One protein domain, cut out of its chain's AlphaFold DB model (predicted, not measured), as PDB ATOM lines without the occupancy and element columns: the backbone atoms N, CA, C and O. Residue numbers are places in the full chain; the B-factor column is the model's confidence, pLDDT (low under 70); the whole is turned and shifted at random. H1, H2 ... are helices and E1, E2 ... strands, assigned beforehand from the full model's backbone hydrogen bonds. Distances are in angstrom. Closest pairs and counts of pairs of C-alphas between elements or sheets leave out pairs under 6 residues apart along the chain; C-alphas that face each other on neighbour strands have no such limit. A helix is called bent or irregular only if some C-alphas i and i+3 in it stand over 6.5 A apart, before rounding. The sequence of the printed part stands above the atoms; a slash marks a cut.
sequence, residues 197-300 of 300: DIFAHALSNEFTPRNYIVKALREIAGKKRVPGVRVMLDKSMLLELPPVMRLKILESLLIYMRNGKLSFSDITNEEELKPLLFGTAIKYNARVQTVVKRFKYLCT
ATOM      1  N   ASP A 197     161.587 148.547 148.626       69.50
ATOM      2  CA  ASP A 197     161.126 147.192 148.309       69.50
ATOM      3  C   ASP A 197     162.270 146.187 148.111       69.50
ATOM      4  O   ASP A 197     162.063 144.974 148.165       69.50
ATOM      5  N   ILE A 198     163.507 146.671 147.955       73.31
ATOM      6  CA  ILE A 198     164.693 145.816 147.811       73.31
ATOM      7  C   ILE A 198     165.204 145.276 149.149       73.31
ATOM      8  O   ILE A 198     166.045 144.380 149.151       73.31
ATOM      9  N   PHE A 199     164.718 145.789 150.285       78.38
ATOM     10  CA  PHE A 199     165.225 145.420 151.607       78.38
ATOM     11  C   PHE A 199     165.153 143.911 151.856       78.38
ATOM     12  O   PHE A 199     166.115 143.318 152.332       78.38
ATOM     13  N   ALA A 200     164.077 143.249 151.429       76.31
ATOM     14  CA  ALA A 200     163.983 141.796 151.532       76.31
ATOM     15  C   ALA A 200     165.054 141.067 150.695       76.31
ATOM     16  O   ALA A 200     165.505 139.997 151.075       76.31
ATOM     17  N   HIS A 201     165.490 141.636 149.569       77.38
ATOM     18  CA  HIS A 201     166.489 141.020 148.693       77.38
ATOM     19  C   HIS A 201     167.916 141.117 149.225       77.38
ATOM     20  O   HIS A 201     168.726 140.254 148.896       77.38
ATOM     21  N   ALA A 202     168.204 142.094 150.084       76.50
ATOM     22  CA  ALA A 202     169.487 142.170 150.771       76.50
ATOM     23  C   ALA A 202     169.727 140.967 151.696       76.50
ATOM     24  O   ALA A 202     170.846 140.489 151.814       76.50
ATOM     25  N   LEU A 203     168.660 140.401 152.268       77.50
ATOM     26  CA  LEU A 203     168.742 139.187 153.086       77.50
ATOM     27  C   LEU A 203     169.220 137.947 152.303       77.50
ATOM     28  O   LEU A 203     169.582 136.949 152.918       77.50
ATOM     29  N   SER A 204     169.199 137.996 150.965       73.94
ATOM     30  CA  SER A 204     169.726 136.940 150.087       73.94
ATOM     31  C   SER A 204     171.149 137.163 149.602       73.94
ATOM     32  O   SER A 204     171.684 136.251 148.980       73.94
ATOM     33  N   ASN A 205     171.732 138.350 149.786       77.81
ATOM     34  CA  ASN A 205     173.100 138.602 149.345       77.81
ATOM     35  C   ASN A 205     174.064 138.396 150.522       77.81
ATOM     36  O   ASN A 205     173.985 139.121 151.515       77.81
ATOM     37  N   GLU A 206     174.973 137.430 150.370       77.25
ATOM     38  CA  GLU A 206     176.016 137.060 151.337       77.25
ATOM     39  C   GLU A 206     177.001 138.197 151.642       77.25
ATOM     40  O   GLU A 206     177.537 138.266 152.742       77.25
ATOM     41  N   PHE A 207     177.168 139.134 150.710       77.50
ATOM     42  CA  PHE A 207     178.035 140.303 150.843       77.50
ATOM     43  C   PHE A 207     177.329 141.524 151.440       77.50
ATOM     44  O   PHE A 207     177.900 142.612 151.478       77.50
ATOM     45  N   THR A 208     176.070 141.397 151.872       80.69
ATOM     46  CA  THR A 208     175.371 142.502 152.538       80.69
ATOM     47  C   THR A 208     175.974 142.711 153.932       80.69
ATOM     48  O   THR A 208     175.831 141.838 154.788       80.69
ATOM     49  N   PRO A 209     176.571 143.876 154.239       83.25
ATOM     50  CA  PRO A 209     177.035 144.201 155.576       83.25
ATOM     51  C   PRO A 209     175.909 144.127 156.610       83.25
ATOM     52  O   PRO A 209     174.758 144.517 156.380       83.25
ATOM     53  N   ARG A 210     176.277 143.669 157.804       85.56
ATOM     54  CA  ARG A 210     175.370 143.353 158.912       85.56
ATOM     55  C   ARG A 210     174.397 144.476 159.287       85.56
ATOM     56  O   ARG A 210     173.215 144.224 159.500       85.56
ATOM     57  N   ASN A 211     174.848 145.729 159.319       85.25
ATOM     58  CA  ASN A 211     173.988 146.879 159.627       85.25
ATOM     59  C   ASN A 211     172.845 147.061 158.605       85.25
ATOM     60  O   ASN A 211     171.744 147.478 158.973       85.25
ATOM     61  N   TYR A 212     173.077 146.726 157.335       85.69
ATOM     62  CA  TYR A 212     172.059 146.755 156.285       85.69
ATOM     63  C   TYR A 212     171.139 145.534 156.332       85.69
ATOM     64  O   TYR A 212     169.945 145.684 156.074       85.69
ATOM     65  N   ILE A 213     171.640 144.370 156.763       86.81
ATOM     66  CA  ILE A 213     170.797 143.213 157.106       86.81
ATOM     67  C   ILE A 213     169.821 143.594 158.226       86.81
ATOM     68  O   ILE A 213     168.614 143.401 158.094       86.81
ATOM     69  N   VAL A 214     170.303 144.223 159.300       88.62
ATOM     70  CA  VAL A 214     169.455 144.664 160.419       88.62
ATOM     71  C   VAL A 214     168.439 145.720 159.971       88.62
ATOM     72  O   VAL A 214     167.269 145.632 160.346       88.62
ATOM     73  N   LYS A 215     168.827 146.686 159.124       87.81
ATOM     74  CA  LYS A 215     167.872 147.625 158.499       87.81
ATOM     75  C   LYS A 215     166.802 146.885 157.690       87.81
ATOM     76  O   LYS A 215     165.618 147.155 157.869       87.81
ATOM     77  N   ALA A 216     167.200 145.926 156.858       87.25
ATOM     78  CA  ALA A 216     166.274 145.132 156.061       87.25
ATOM     79  C   ALA A 216     165.288 144.335 156.924       87.25
ATOM     80  O   ALA A 216     164.089 144.317 156.644       87.25
ATOM     81  N   LEU A 217     165.776 143.734 158.011       89.25
ATOM     82  CA  LEU A 217     164.961 143.032 158.995       89.25
ATOM     83  C   LEU A 217     163.911 143.956 159.634       89.25
ATOM     84  O   LEU A 217     162.736 143.596 159.707       89.25
ATOM     85  N   ARG A 218     164.296 145.174 160.042       88.94
ATOM     86  CA  ARG A 218     163.355 146.178 160.584       88.94
ATOM     87  C   ARG A 218     162.242 146.502 159.591       88.94
ATOM     88  O   ARG A 218     161.081 146.594 159.973       88.94
ATOM     89  N   GLU A 219     162.594 146.617 158.320       86.75
ATOM     90  CA  GLU A 219     161.682 146.990 157.239       86.75
ATOM     91  C   GLU A 219     160.706 145.881 156.835       86.75
ATOM     92  O   GLU A 219     159.638 146.166 156.290       86.75
ATOM     93  N   ILE A 220     161.033 144.613 157.090       84.88
ATOM     94  CA  ILE A 220     160.099 143.499 156.869       84.88
ATOM     95  C   ILE A 220     159.243 143.180 158.096       84.88
ATOM     96  O   ILE A 220     158.299 142.398 157.987       84.88
ATOM     97  N   ALA A 221     159.531 143.779 159.253       88.12
ATOM     98  CA  ALA A 221     158.832 143.487 160.496       88.12
ATOM     99  C   ALA A 221     157.325 143.791 160.390       88.12
ATOM    100  O   ALA A 221     156.895 144.942 160.360       88.12
ATOM    101  N   GLY A 222     156.502 142.740 160.399       81.19
ATOM    102  CA  GLY A 222     155.042 142.852 160.357       81.19
ATOM    103  C   GLY A 222     154.466 142.984 158.946       81.19
ATOM    104  O   GLY A 222     153.266 143.235 158.806       81.19
ATOM    105  N   LYS A 223     155.279 142.798 157.898       83.62
ATOM    106  CA  LYS A 223     154.781 142.731 156.522       83.62
ATOM    107  C   LYS A 223     154.078 141.393 156.289       83.62
ATOM    108  O   LYS A 223     154.653 140.324 156.451       83.62
ATOM    109  N   LYS A 224     152.823 141.457 155.828       72.88
ATOM    110  CA  LYS A 224     151.998 140.272 155.510       72.88
ATOM    111  C   LYS A 224     152.497 139.480 154.295       72.88
ATOM    112  O   LYS A 224     152.051 138.362 154.073       72.88
ATOM    113  N   ARG A 225     153.343 140.077 153.453       70.62
ATOM    114  CA  ARG A 225     153.939 139.434 152.279       70.62
ATOM    115  C   ARG A 225     155.381 139.893 152.168       70.62
ATOM    116  O   ARG A 225     155.632 141.082 151.990       70.62
ATOM    117  N   VAL A 226     156.306 138.949 152.277       73.38
ATOM    118  CA  VAL A 226     157.729 139.164 152.004       73.38
ATOM    119  C   VAL A 226     158.043 138.470 150.675       73.38
ATOM    120  O   VAL A 226     157.554 137.356 150.459       73.38
ATOM    121  N   PRO A 227     158.808 139.099 149.762       70.00
ATOM    122  CA  PRO A 227     159.295 138.436 148.559       70.00
ATOM    123  C   PRO A 227     159.934 137.087 148.900       70.00
ATOM    124  O   PRO A 227     160.577 136.944 149.936       70.00
ATOM    125  N   GLY A 228     159.759 136.082 148.042       70.00
ATOM    126  CA  GLY A 228     160.302 134.742 148.273       70.00
ATOM    127  C   GLY A 228     161.817 134.687 148.075       70.00
ATOM    128  O   GLY A 228     162.272 134.115 147.084       70.00
ATOM    129  N   VAL A 229     162.564 135.274 149.004       73.25
ATOM    130  CA  VAL A 229     164.025 135.379 149.055       73.25
ATOM    131  C   VAL A 229     164.620 134.288 149.938       73.25
ATOM    132  O   VAL A 229     163.971 133.879 150.894       73.25
ATOM    133  N   ARG A 230     165.825 133.801 149.611       76.06
ATOM    134  CA  ARG A 230     166.578 132.954 150.547       76.06
ATOM    135  C   ARG A 230     167.149 133.851 151.638       76.06
ATOM    136  O   ARG A 230     167.715 134.884 151.308       76.06
ATOM    137  N   VAL A 231     166.968 133.494 152.894       79.31
ATOM    138  CA  VAL A 231     167.389 134.291 154.042       79.31
ATOM    139  C   VAL A 231     168.162 133.385 154.975       79.31
ATOM    140  O   VAL A 231     167.627 132.366 155.403       79.31
ATOM    141  N   MET A 232     169.389 133.777 155.298       84.56
ATOM    142  CA  MET A 232     170.187 133.154 156.344       84.56
ATOM    143  C   MET A 232     170.249 134.121 157.525       84.56
ATOM    144  O   MET A 232     170.673 135.263 157.356       84.56
ATOM    145  N   LEU A 233     169.771 133.690 158.691       84.81
ATOM    146  CA  LEU A 233     169.816 134.481 159.923       84.81
ATOM    147  C   LEU A 233     170.728 133.834 160.952       84.81
ATOM    148  O   LEU A 233     170.764 132.612 161.070       84.81
ATOM    149  N   ASP A 234     171.368 134.668 161.760       87.44
ATOM    150  CA  ASP A 234     172.045 134.227 162.972       87.44
ATOM    151  C   ASP A 234     171.394 134.826 164.231       87.44
ATOM    152  O   ASP A 234     170.652 135.823 164.190       87.44
ATOM    153  N   LYS A 235     171.656 134.202 165.380       89.12
ATOM    154  CA  LYS A 235     171.140 134.593 166.692       89.12
ATOM    155  C   LYS A 235     171.526 136.022 167.038       89.12
ATOM    156  O   LYS A 235     170.716 136.776 167.582       89.12
ATOM    157  N   SER A 236     172.756 136.408 166.722       89.56
ATOM    158  CA  SER A 236     173.304 137.712 167.065       89.56
ATOM    159  C   SER A 236     172.620 138.853 166.290       89.56
ATOM    160  O   SER A 236     172.342 139.894 166.883       89.56
ATOM    161  N   MET A 237     172.250 138.647 165.022       89.81
ATOM    162  CA  MET A 237     171.477 139.600 164.212       89.81
ATOM    163  C   MET A 237     170.078 139.823 164.790       89.81
ATOM    164  O   MET A 237     169.590 140.952 164.851       89.81
ATOM    165  N   LEU A 238     169.417 138.750 165.242       88.56
ATOM    166  CA  LEU A 238     168.113 138.861 165.896       88.56
ATOM    167  C   LEU A 238     168.218 139.610 167.227       88.56
ATOM    168  O   LEU A 238     167.334 140.405 167.558       88.56
ATOM    169  N   LEU A 239     169.291 139.390 167.988       90.25
ATOM    170  CA  LEU A 239     169.492 140.027 169.287       90.25
ATOM    171  C   LEU A 239     169.650 141.554 169.207       90.25
ATOM    172  O   LEU A 239     169.230 142.236 170.141       90.25
ATOM    173  N   GLU A 240     170.114 142.102 168.083       91.44
ATOM    174  CA  GLU A 240     170.172 143.556 167.835       91.44
ATOM    175  C   GLU A 240     168.798 144.234 167.700       91.44
ATOM    176  O   GLU A 240     168.683 145.464 167.678       91.44
ATOM    177  N   LEU A 241     167.734 143.444 167.579       91.38
ATOM    178  CA  LEU A 241     166.375 143.932 167.403       91.38
ATOM    179  C   LEU A 241     165.598 143.831 168.722       91.38
ATOM    180  O   LEU A 241     165.810 142.886 169.483       91.38
ATOM    181  N   PRO A 242     164.647 144.739 169.002       90.56
ATOM    182  CA  PRO A 242     163.772 144.605 170.163       90.56
ATOM    183  C   PRO A 242     162.964 143.297 170.114       90.56
ATOM    184  O   PRO A 242     162.544 142.897 169.022       90.56
ATOM    185  N   PRO A 243     162.638 142.664 171.259       89.50
ATOM    186  CA  PRO A 243     161.935 141.378 171.282       89.50
ATOM    187  C   PRO A 243     160.661 141.347 170.418       89.50
ATOM    188  O   PRO A 243     160.460 140.419 169.636       89.50
ATOM    189  N   VAL A 244     159.822 142.393 170.488       90.06
ATOM    190  CA  VAL A 244     158.570 142.495 169.697       90.06
ATOM    191  C   VAL A 244     158.845 142.496 168.197       90.06
ATOM    192  O   VAL A 244     158.061 141.961 167.414       90.06
ATOM    193  N   MET A 245     159.962 143.087 167.786       91.31
ATOM    194  CA  MET A 245     160.359 143.151 166.390       91.31
ATOM    195  C   MET A 245     160.875 141.799 165.897       91.31
ATOM    196  O   MET A 245     160.476 141.382 164.814       91.31
ATOM    197  N   ARG A 246     161.657 141.076 166.714       91.38
ATOM    198  CA  ARG A 246     162.084 139.694 166.419       91.38
ATOM    199  C   ARG A 246     160.879 138.805 166.124       91.38
ATOM    200  O   ARG A 246     160.848 138.147 165.090       91.38
ATOM    201  N   LEU A 247     159.852 138.868 166.977       90.62
ATOM    202  CA  LEU A 247     158.601 138.132 166.777       90.62
ATOM    203  C   LEU A 247     157.950 138.482 165.430       90.62
ATOM    204  O   LEU A 247     157.656 137.589 164.643       90.62
ATOM    205  N   LYS A 248     157.772 139.775 165.134       90.69
ATOM    206  CA  LYS A 248     157.158 140.240 163.878       90.69
ATOM    207  C   LYS A 248     157.939 139.827 162.627       90.69
ATOM    208  O   LYS A 248     157.337 139.549 161.591       90.69
ATOM    209  N   ILE A 249     159.267 139.819 162.700       89.88
ATOM    210  CA  ILE A 249     160.143 139.395 161.603       89.88
ATOM    211  C   ILE A 249     159.987 137.904 161.356       89.88
ATOM    212  O   ILE A 249     159.716 137.501 160.228       89.88
ATOM    213  N   LEU A 250     160.101 137.097 162.411       88.88
ATOM    214  CA  LEU A 250     159.950 135.652 162.311       88.88
ATOM    215  C   LEU A 250     158.556 135.273 161.818       88.88
ATOM    216  O   LEU A 250     158.445 134.400 160.974       88.88
ATOM    217  N   GLU A 251     157.501 135.966 162.245       87.19
ATOM    218  CA  GLU A 251     156.169 135.800 161.656       87.19
ATOM    219  C   GLU A 251     156.176 136.089 160.151       87.19
ATOM    220  O   GLU A 251     155.680 135.289 159.366       87.19
ATOM    221  N   SER A 252     156.776 137.203 159.730       85.56
ATOM    222  CA  SER A 252     156.798 137.608 158.317       85.56
ATOM    223  C   SER A 252     157.591 136.622 157.443       85.56
ATOM    224  O   SER A 252     157.199 136.356 156.307       85.56
ATOM    225  N   LEU A 253     158.668 136.038 157.977       84.12
ATOM    226  CA  LEU A 253     159.519 135.071 157.278       84.12
ATOM    227  C   LEU A 253     158.943 133.642 157.331       84.12
ATOM    228  O   LEU A 253     158.745 133.022 156.289       84.12
ATOM    229  N   LEU A 254     158.600 133.130 158.517       81.12
ATOM    230  CA  LEU A 254     158.142 131.747 158.742       81.12
ATOM    231  C   LEU A 254     156.704 131.488 158.284       81.12
ATOM    232  O   LEU A 254     156.345 130.349 157.980       81.12
ATOM    233  N   ILE A 255     155.832 132.504 158.284       67.44
ATOM    234  CA  ILE A 255     154.432 132.300 157.890       67.44
ATOM    235  C   ILE A 255     154.296 132.194 156.369       67.44
ATOM    236  O   ILE A 255     153.433 131.457 155.886       67.44
ATOM    237  N   TYR A 256     155.162 132.888 155.623       61.09
ATOM    238  CA  TYR A 256     154.966 133.139 154.195       61.09
ATOM    239  C   TYR A 256     156.038 132.550 153.277       61.09
ATOM    240  O   TYR A 256     155.793 132.420 152.074       61.09
ATOM    241  N   MET A 257     157.193 132.133 153.796       62.22
ATOM    242  CA  MET A 257     158.161 131.389 152.996       62.22
ATOM    243  C   MET A 257     157.776 129.908 152.938       62.22
ATOM    244  O   MET A 257     158.011 129.152 153.874       62.22
ATOM    245  N   ARG A 258     157.176 129.481 151.816       54.22
ATOM    246  CA  ARG A 258     157.035 128.052 151.483       54.22
ATOM    247  C   ARG A 258     158.430 127.406 151.417       54.22
ATOM    248  O   ARG A 258     159.300 127.968 150.755       54.22
ATOM    249  N   ASN A 259     158.583 126.266 152.094       51.78
ATOM    250  CA  ASN A 259     159.672 125.274 152.076       51.78
ATOM    251  C   ASN A 259     161.060 125.762 151.599       51.78
ATOM    252  O   ASN A 259     161.288 125.951 150.405       51.78
ATOM    253  N   GLY A 260     162.017 125.876 152.531       57.44
ATOM    254  CA  GLY A 260     163.459 125.903 152.223       57.44
ATOM    255  C   GLY A 260     164.077 127.265 151.883       57.44
ATOM    256  O   GLY A 260     165.171 127.317 151.324       57.44
ATOM    257  N   LYS A 261     163.391 128.376 152.179       73.75
ATOM    258  CA  LYS A 261     163.905 129.735 151.917       73.75
ATOM    259  C   LYS A 261     164.403 130.485 153.151       73.75
ATOM    260  O   LYS A 261     165.066 131.497 152.984       73.75
ATOM    261  N   LEU A 262     164.131 130.007 154.358       81.00
ATOM    262  CA  LEU A 262     164.713 130.548 155.582       81.00
ATOM    263  C   LEU A 262     165.624 129.486 156.188       81.00
ATOM    264  O   LEU A 262     165.179 128.361 156.398       81.00
ATOM    265  N   SER A 263     166.866 129.854 156.467       81.50
ATOM    266  CA  SER A 263     167.830 129.051 157.209       81.50
ATOM    267  C   SER A 263     168.387 129.853 158.378       81.50
ATOM    268  O   SER A 263     168.381 131.087 158.382       81.50
ATOM    269  N   PHE A 264     168.867 129.128 159.380       85.31
ATOM    270  CA  PHE A 264     169.556 129.694 160.526       85.31
ATOM    271  C   PHE A 264     170.946 129.082 160.610       85.31
ATOM    272  O   PHE A 264     171.087 127.876 160.410       85.31
ATOM    273  N   SER A 265     171.967 129.894 160.863       84.69
ATOM    274  CA  SER A 265     173.344 129.399 160.973       84.69
ATOM    275  C   SER A 265     173.646 128.784 162.340       84.69
ATOM    276  O   SER A 265     174.458 127.872 162.430       84.69
ATOM    277  N   ASP A 266     173.008 129.284 163.400       86.88
ATOM    278  CA  ASP A 266     173.339 128.993 164.804       86.88
ATOM    279  C   ASP A 266     172.099 128.803 165.704       86.88
ATOM    280  O   ASP A 266     172.205 128.847 166.929       86.88
ATOM    281  N   ILE A 267     170.917 128.608 165.105       87.38
ATOM    282  CA  ILE A 267     169.673 128.252 165.805       87.38
ATOM    283  C   ILE A 267     169.158 126.954 165.192       87.38
ATOM    284  O   ILE A 267     168.674 126.939 164.062       87.38
ATOM    285  N   THR A 268     169.264 125.864 165.940       85.69
ATOM    286  CA  THR A 268     169.031 124.500 165.445       85.69
ATOM    287  C   THR A 268     167.741 123.878 165.970       85.69
ATOM    288  O   THR A 268     167.209 122.954 165.360       85.69
ATOM    289  N   ASN A 269     167.212 124.380 167.090       87.75
ATOM    290  CA  ASN A 269     166.062 123.793 167.776       87.75
ATOM    291  C   ASN A 269     165.184 124.847 168.480       87.75
ATOM    292  O   ASN A 269     165.519 126.029 168.579       87.75
ATOM    293  N   GLU A 270     164.004 124.419 168.938       88.06
ATOM    294  CA  GLU A 270     163.020 125.309 169.564       88.06
ATOM    295  C   GLU A 270     163.490 125.913 170.896       88.06
ATOM    296  O   GLU A 270     163.113 127.044 171.215       88.06
ATOM    297  N   GLU A 271     164.334 125.204 171.648       86.75
ATOM    298  CA  GLU A 271     164.875 125.677 172.928       86.75
ATOM    299  C   GLU A 271     165.867 126.829 172.744       86.75
ATOM    300  O   GLU A 271     165.937 127.726 173.580       86.75
ATOM    301  N   GLU A 272     166.567 126.883 171.610       87.25
ATOM    302  CA  GLU A 272     167.439 128.004 171.250       87.25
ATOM    303  C   GLU A 272     166.658 129.234 170.762       87.25
ATOM    304  O   GLU A 272     167.093 130.374 170.967       87.25
ATOM    305  N   LEU A 273     165.478 129.027 170.166       87.88
ATOM    306  CA  LEU A 273     164.625 130.102 169.652       87.88
ATOM    307  C   LEU A 273     163.824 130.807 170.758       87.88
ATOM    308  O   LEU A 273     163.678 132.034 170.736       87.88
ATOM    309  N   LYS A 274     163.291 130.056 171.729       86.88
ATOM    310  CA  LYS A 274     162.419 130.581 172.800       86.88
ATOM    311  C   LYS A 274     163.038 131.762 173.575       86.88
ATOM    312  O   LYS A 274     162.346 132.779 173.718       86.88
ATOM    313  N   PRO A 275     164.316 131.724 174.015       87.50
ATOM    314  CA  PRO A 275     164.952 132.841 174.718       87.50
ATOM    315  C   PRO A 275     164.974 134.141 173.910       87.50
ATOM    316  O   PRO A 275     164.853 135.227 174.476       87.50
ATOM    317  N   LEU A 276     165.057 134.058 172.577       85.62
ATOM    318  CA  LEU A 276     165.071 135.239 171.707       85.62
ATOM    319  C   LEU A 276     163.737 135.993 171.721       85.62
ATOM    320  O   LEU A 276     163.715 137.195 171.443       85.62
ATOM    321  N   LEU A 277     162.649 135.306 172.079       86.31
ATOM    322  CA  LEU A 277     161.279 135.814 172.078       86.31
ATOM    323  C   LEU A 277     160.719 136.067 173.484       86.31
ATOM    324  O   LEU A 277     159.623 136.620 173.600       86.31
ATOM    325  N   PHE A 278     161.459 135.727 174.545       76.31
ATOM    326  CA  PHE A 278     160.976 135.734 175.932       76.31
ATOM    327  C   PHE A 278     160.342 137.071 176.354       76.31
ATOM    328  O   PHE A 278     159.220 137.096 176.858       76.31
ATOM    329  N   GLY A 279     160.976 138.201 176.016       73.38
ATOM    330  CA  GLY A 279     160.453 139.546 176.309       73.38
ATOM    331  C   GLY A 279     159.117 139.897 175.630       73.38
ATOM    332  O   GLY A 279     158.519 140.922 175.937       73.38
ATOM    333  N   THR A 280     158.626 139.064 174.707       79.06
ATOM    334  CA  THR A 280     157.308 139.211 174.063       79.06
ATOM    335  C   THR A 280     156.278 138.200 174.530       79.06
ATOM    336  O   THR A 280     155.086 138.424 174.319       79.06
ATOM    337  N   ALA A 281     156.712 137.111 175.167       69.00
ATOM    338  CA  ALA A 281     155.852 135.992 175.530       69.00
ATOM    339  C   ALA A 281     154.755 136.412 176.517       69.00
ATOM    340  O   ALA A 281     153.619 135.973 176.379       69.00
ATOM    341  N   ILE A 282     155.054 137.349 177.424       73.19
ATOM    342  CA  ILE A 282     154.108 137.857 178.432       73.19
ATOM    343  C   ILE A 282     152.854 138.469 177.782       73.19
ATOM    344  O   ILE A 282     151.745 138.262 178.260       73.19
ATOM    345  N   LYS A 283     153.012 139.193 176.665       79.62
ATOM    346  CA  LYS A 283     151.905 139.895 175.985       79.62
ATOM    347  C   LYS A 283     151.409 139.186 174.720       79.62
ATOM    348  O   LYS A 283     150.282 139.410 174.293       79.62
ATOM    349  N   TYR A 284     152.239 138.347 174.100       85.19
ATOM    350  CA  TYR A 284     151.982 137.757 172.781       85.19
ATOM    351  C   TYR A 284     152.189 136.233 172.747       85.19
ATOM    352  O   TYR A 284     152.553 135.691 171.704       85.19
ATOM    353  N   ASN A 285     151.938 135.532 173.859       85.56
ATOM    354  CA  ASN A 285     152.200 134.093 174.013       85.56
ATOM    355  C   ASN A 285     151.702 133.238 172.829       85.56
ATOM    356  O   ASN A 285     152.475 132.496 172.232       85.56
ATOM    357  N   ALA A 286     150.443 133.405 172.402       86.62
ATOM    358  CA  ALA A 286     149.870 132.636 171.288       86.62
ATOM    359  C   ALA A 286     150.642 132.804 169.962       86.62
ATOM    360  O   ALA A 286     150.811 131.857 169.187       86.62
ATOM    361  N   ARG A 287     151.156 134.012 169.707       88.62
ATOM    362  CA  ARG A 287     151.962 134.325 168.518       88.62
ATOM    363  C   ARG A 287     153.345 133.691 168.606       88.62
ATOM    364  O   ARG A 287     153.801 133.092 167.635       88.62
ATOM    365  N   VAL A 288     153.973 133.752 169.783       87.94
ATOM    366  CA  VAL A 288     155.256 133.085 170.054       87.94
ATOM    367  C   VAL A 288     155.131 131.577 169.835       87.94
ATOM    368  O   VAL A 288     155.921 131.011 169.087       87.94
ATOM    369  N   GLN A 289     154.094 130.939 170.386       87.50
ATOM    370  CA  GLN A 289     153.840 129.505 170.193       87.50
ATOM    371  C   GLN A 289     153.646 129.137 168.715       87.50
ATOM    372  O   GLN A 289     154.156 128.121 168.250       87.50
ATOM    373  N   THR A 290     152.961 129.989 167.947       88.56
ATOM    374  CA  THR A 290     152.785 129.789 166.500       88.56
ATOM    375  C   THR A 290     154.123 129.815 165.757       88.56
ATOM    376  O   THR A 290     154.369 128.964 164.901       88.56
ATOM    377  N   VAL A 291     154.994 130.774 166.088       88.38
ATOM    378  CA  VAL A 291     156.342 130.894 165.513       88.38
ATOM    379  C   VAL A 291     157.208 129.689 165.875       88.38
ATOM    380  O   VAL A 291     157.798 129.090 164.981       88.38
ATOM    381  N   VAL A 292     157.225 129.288 167.148       89.00
ATOM    382  CA  VAL A 292     157.995 128.132 167.633       89.00
ATOM    383  C   VAL A 292     157.535 126.839 166.959       89.00
ATOM    384  O   VAL A 292     158.356 126.097 166.426       89.00
ATOM    385  N   LYS A 293     156.218 126.604 166.880       88.69
ATOM    386  CA  LYS A 293     155.656 125.432 166.198       88.69
ATOM    387  C   LYS A 293     156.065 125.382 164.724       88.69
ATOM    388  O   LYS A 293     156.419 124.321 164.226       88.69
ATOM    389  N   ARG A 294     156.030 126.517 164.016       86.25
ATOM    390  CA  ARG A 294     156.457 126.596 162.606       86.25
ATOM    391  C   ARG A 294     157.953 126.381 162.433       86.25
ATOM    392  O   ARG A 294     158.348 125.708 161.491       86.25
ATOM    393  N   PHE A 295     158.759 126.934 163.330       86.94
ATOM    394  CA  PHE A 295     160.197 126.710 163.332       86.94
ATOM    395  C   PHE A 295     160.527 125.224 163.519       86.94
ATOM    396  O   PHE A 295     161.305 124.679 162.749       86.94
ATOM    397  N   LYS A 296     159.846 124.538 164.445       86.12
ATOM    398  CA  LYS A 296     159.994 123.090 164.640       86.12
ATOM    399  C   LYS A 296     159.770 122.293 163.350       86.12
ATOM    400  O   LYS A 296     160.565 121.413 163.059       86.12
ATOM    401  N   TYR A 297     158.750 122.643 162.561       83.00
ATOM    402  CA  TYR A 297     158.501 122.016 161.255       83.00
ATOM    403  C   TYR A 297     159.569 122.308 160.191       83.00
ATOM    404  O   TYR A 297     159.633 121.584 159.208       83.00
ATOM    405  N   LEU A 298     160.358 123.379 160.325       78.38
ATOM    406  CA  LEU A 298     161.472 123.661 159.409       78.38
ATOM    407  C   LEU A 298     162.734 122.872 159.762       78.38
ATOM    408  O   LEU A 298     163.569 122.665 158.887       78.38
ATOM    409  N   CYS A 299     162.887 122.484 161.029       72.50
ATOM    410  CA  CYS A 299     164.031 121.718 161.524       72.50
ATOM    411  C   CYS A 299     163.867 120.197 161.361       72.50
ATOM    412  O   CYS A 299     164.837 119.471 161.564       72.50
ATOM    413  N   THR A 300     162.657 119.727 161.043       66.56
ATOM    414  CA  THR A 300     162.319 118.324 160.735       66.56
ATOM    415  C   THR A 300     162.276 118.085 159.238       66.56
ATOM    416  O   THR A 300     162.845 117.071 158.791       66.56
TER     417      THR A 300
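This is residues 197 to 300 of the 300 residues of an uncharacterized protein of marine sediment metagenome (UniProt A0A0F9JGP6). A compact helical body has H4 in its middle: the long bent helix H5 folds back on itself, its two arms H5a and H5b side by side, and packs on H4, while H2 meets H4 about perpendicular elsewhere, with H1 beside H2 at the far end. A tiny parallel pair of strands, E1 and E2, lies near the middle. The printed part has 104 residues, with five named helices and two named strands in the order H1, H2, E1, H3, H4, E2, H5; the class is mostly helix. It is compact, with a radius of gyration of the C-alphas of 12.5 A, and spans 34 by 28 by 25 A.

E1 is residues 231 to 233 and E2 is residues 262 to 264. H3 is residues 235 to 239, and H4 is residues 243 to 254, 16.3 A long, from C-alpha 243 at (161.935, 141.378, 171.282). H2 is residues 210 to 220, 15.4 A long, and H1 is residues 199 to 202, from C-alpha 199 at (165.225, 145.420, 151.607). H5, residues 270 to 299, was assigned as one helix by its hydrogen bonds but is bent: C-alphas 283 and 286 are 8.9 A apart. Its arm H5a is residues 270 to 283, 19.4 A long and irregular, with C-alphas 276 and 279 7.8 A apart; H5b is residues 286 to 299, 20.4 A long, ending with C-alpha 299 at (164.031, 121.718, 161.524).

E1 and E2 are parallel neighbours, with N 233 and O 263 3.0 A apart and N 263 and O 231 2.8 A apart, both within hydrogen-bond range. E1, H3, H4 and E2 form a strand-helix-strand unit, two parallel neighbour strands with helices between, and its crossover is right-handed. H4 touches H5b at a steep tilt of 48 degrees, the same way; their closest C-alphas, of Glu 251 and Val 291, are 6.2 A apart. With residues 243 to 247 alone, H4 touches H5a at a steep tilt of 57 degrees, opposite ways; the closest C-alphas, of Pro 243 and Gly 279, are 5.6 A apart. H5a and H5b touch at a shallow tilt of 13 degrees, opposite ways, closest at the C-alphas of Glu 270 and Val 292, 6.1 A. H3 and H5a only just touch, with 3 pairs of C-alphas within 8 A, the closest being Leu 239 and Leu 276 at 7.0 A. H2 touches H4 about perpendicular, at 77 degrees, closest at the C-alphas of Ile 220 and Ile 249, 6.3 A. H1 touches H2, closest at the C-alphas of Phe 199 and Ala 216, 4.6 A, and is apart from H4. Each O i to N i+4 pair is within hydrogen-bond range in H2, H3, H4 and H5b; H5a has 3 of 10, beside 7 of 11 O i to N i+3 pairs, and H1 is too short for an O i to N i+4 pair.

The two C-alphas farthest apart, of Phe 207 and Ile 282, are 36.6 A apart. The printed part has no cut and no long link. Mean pLDDT of the printed part is 82.0; it is under 70 at residues 197, 255 to 260, 281 and 300.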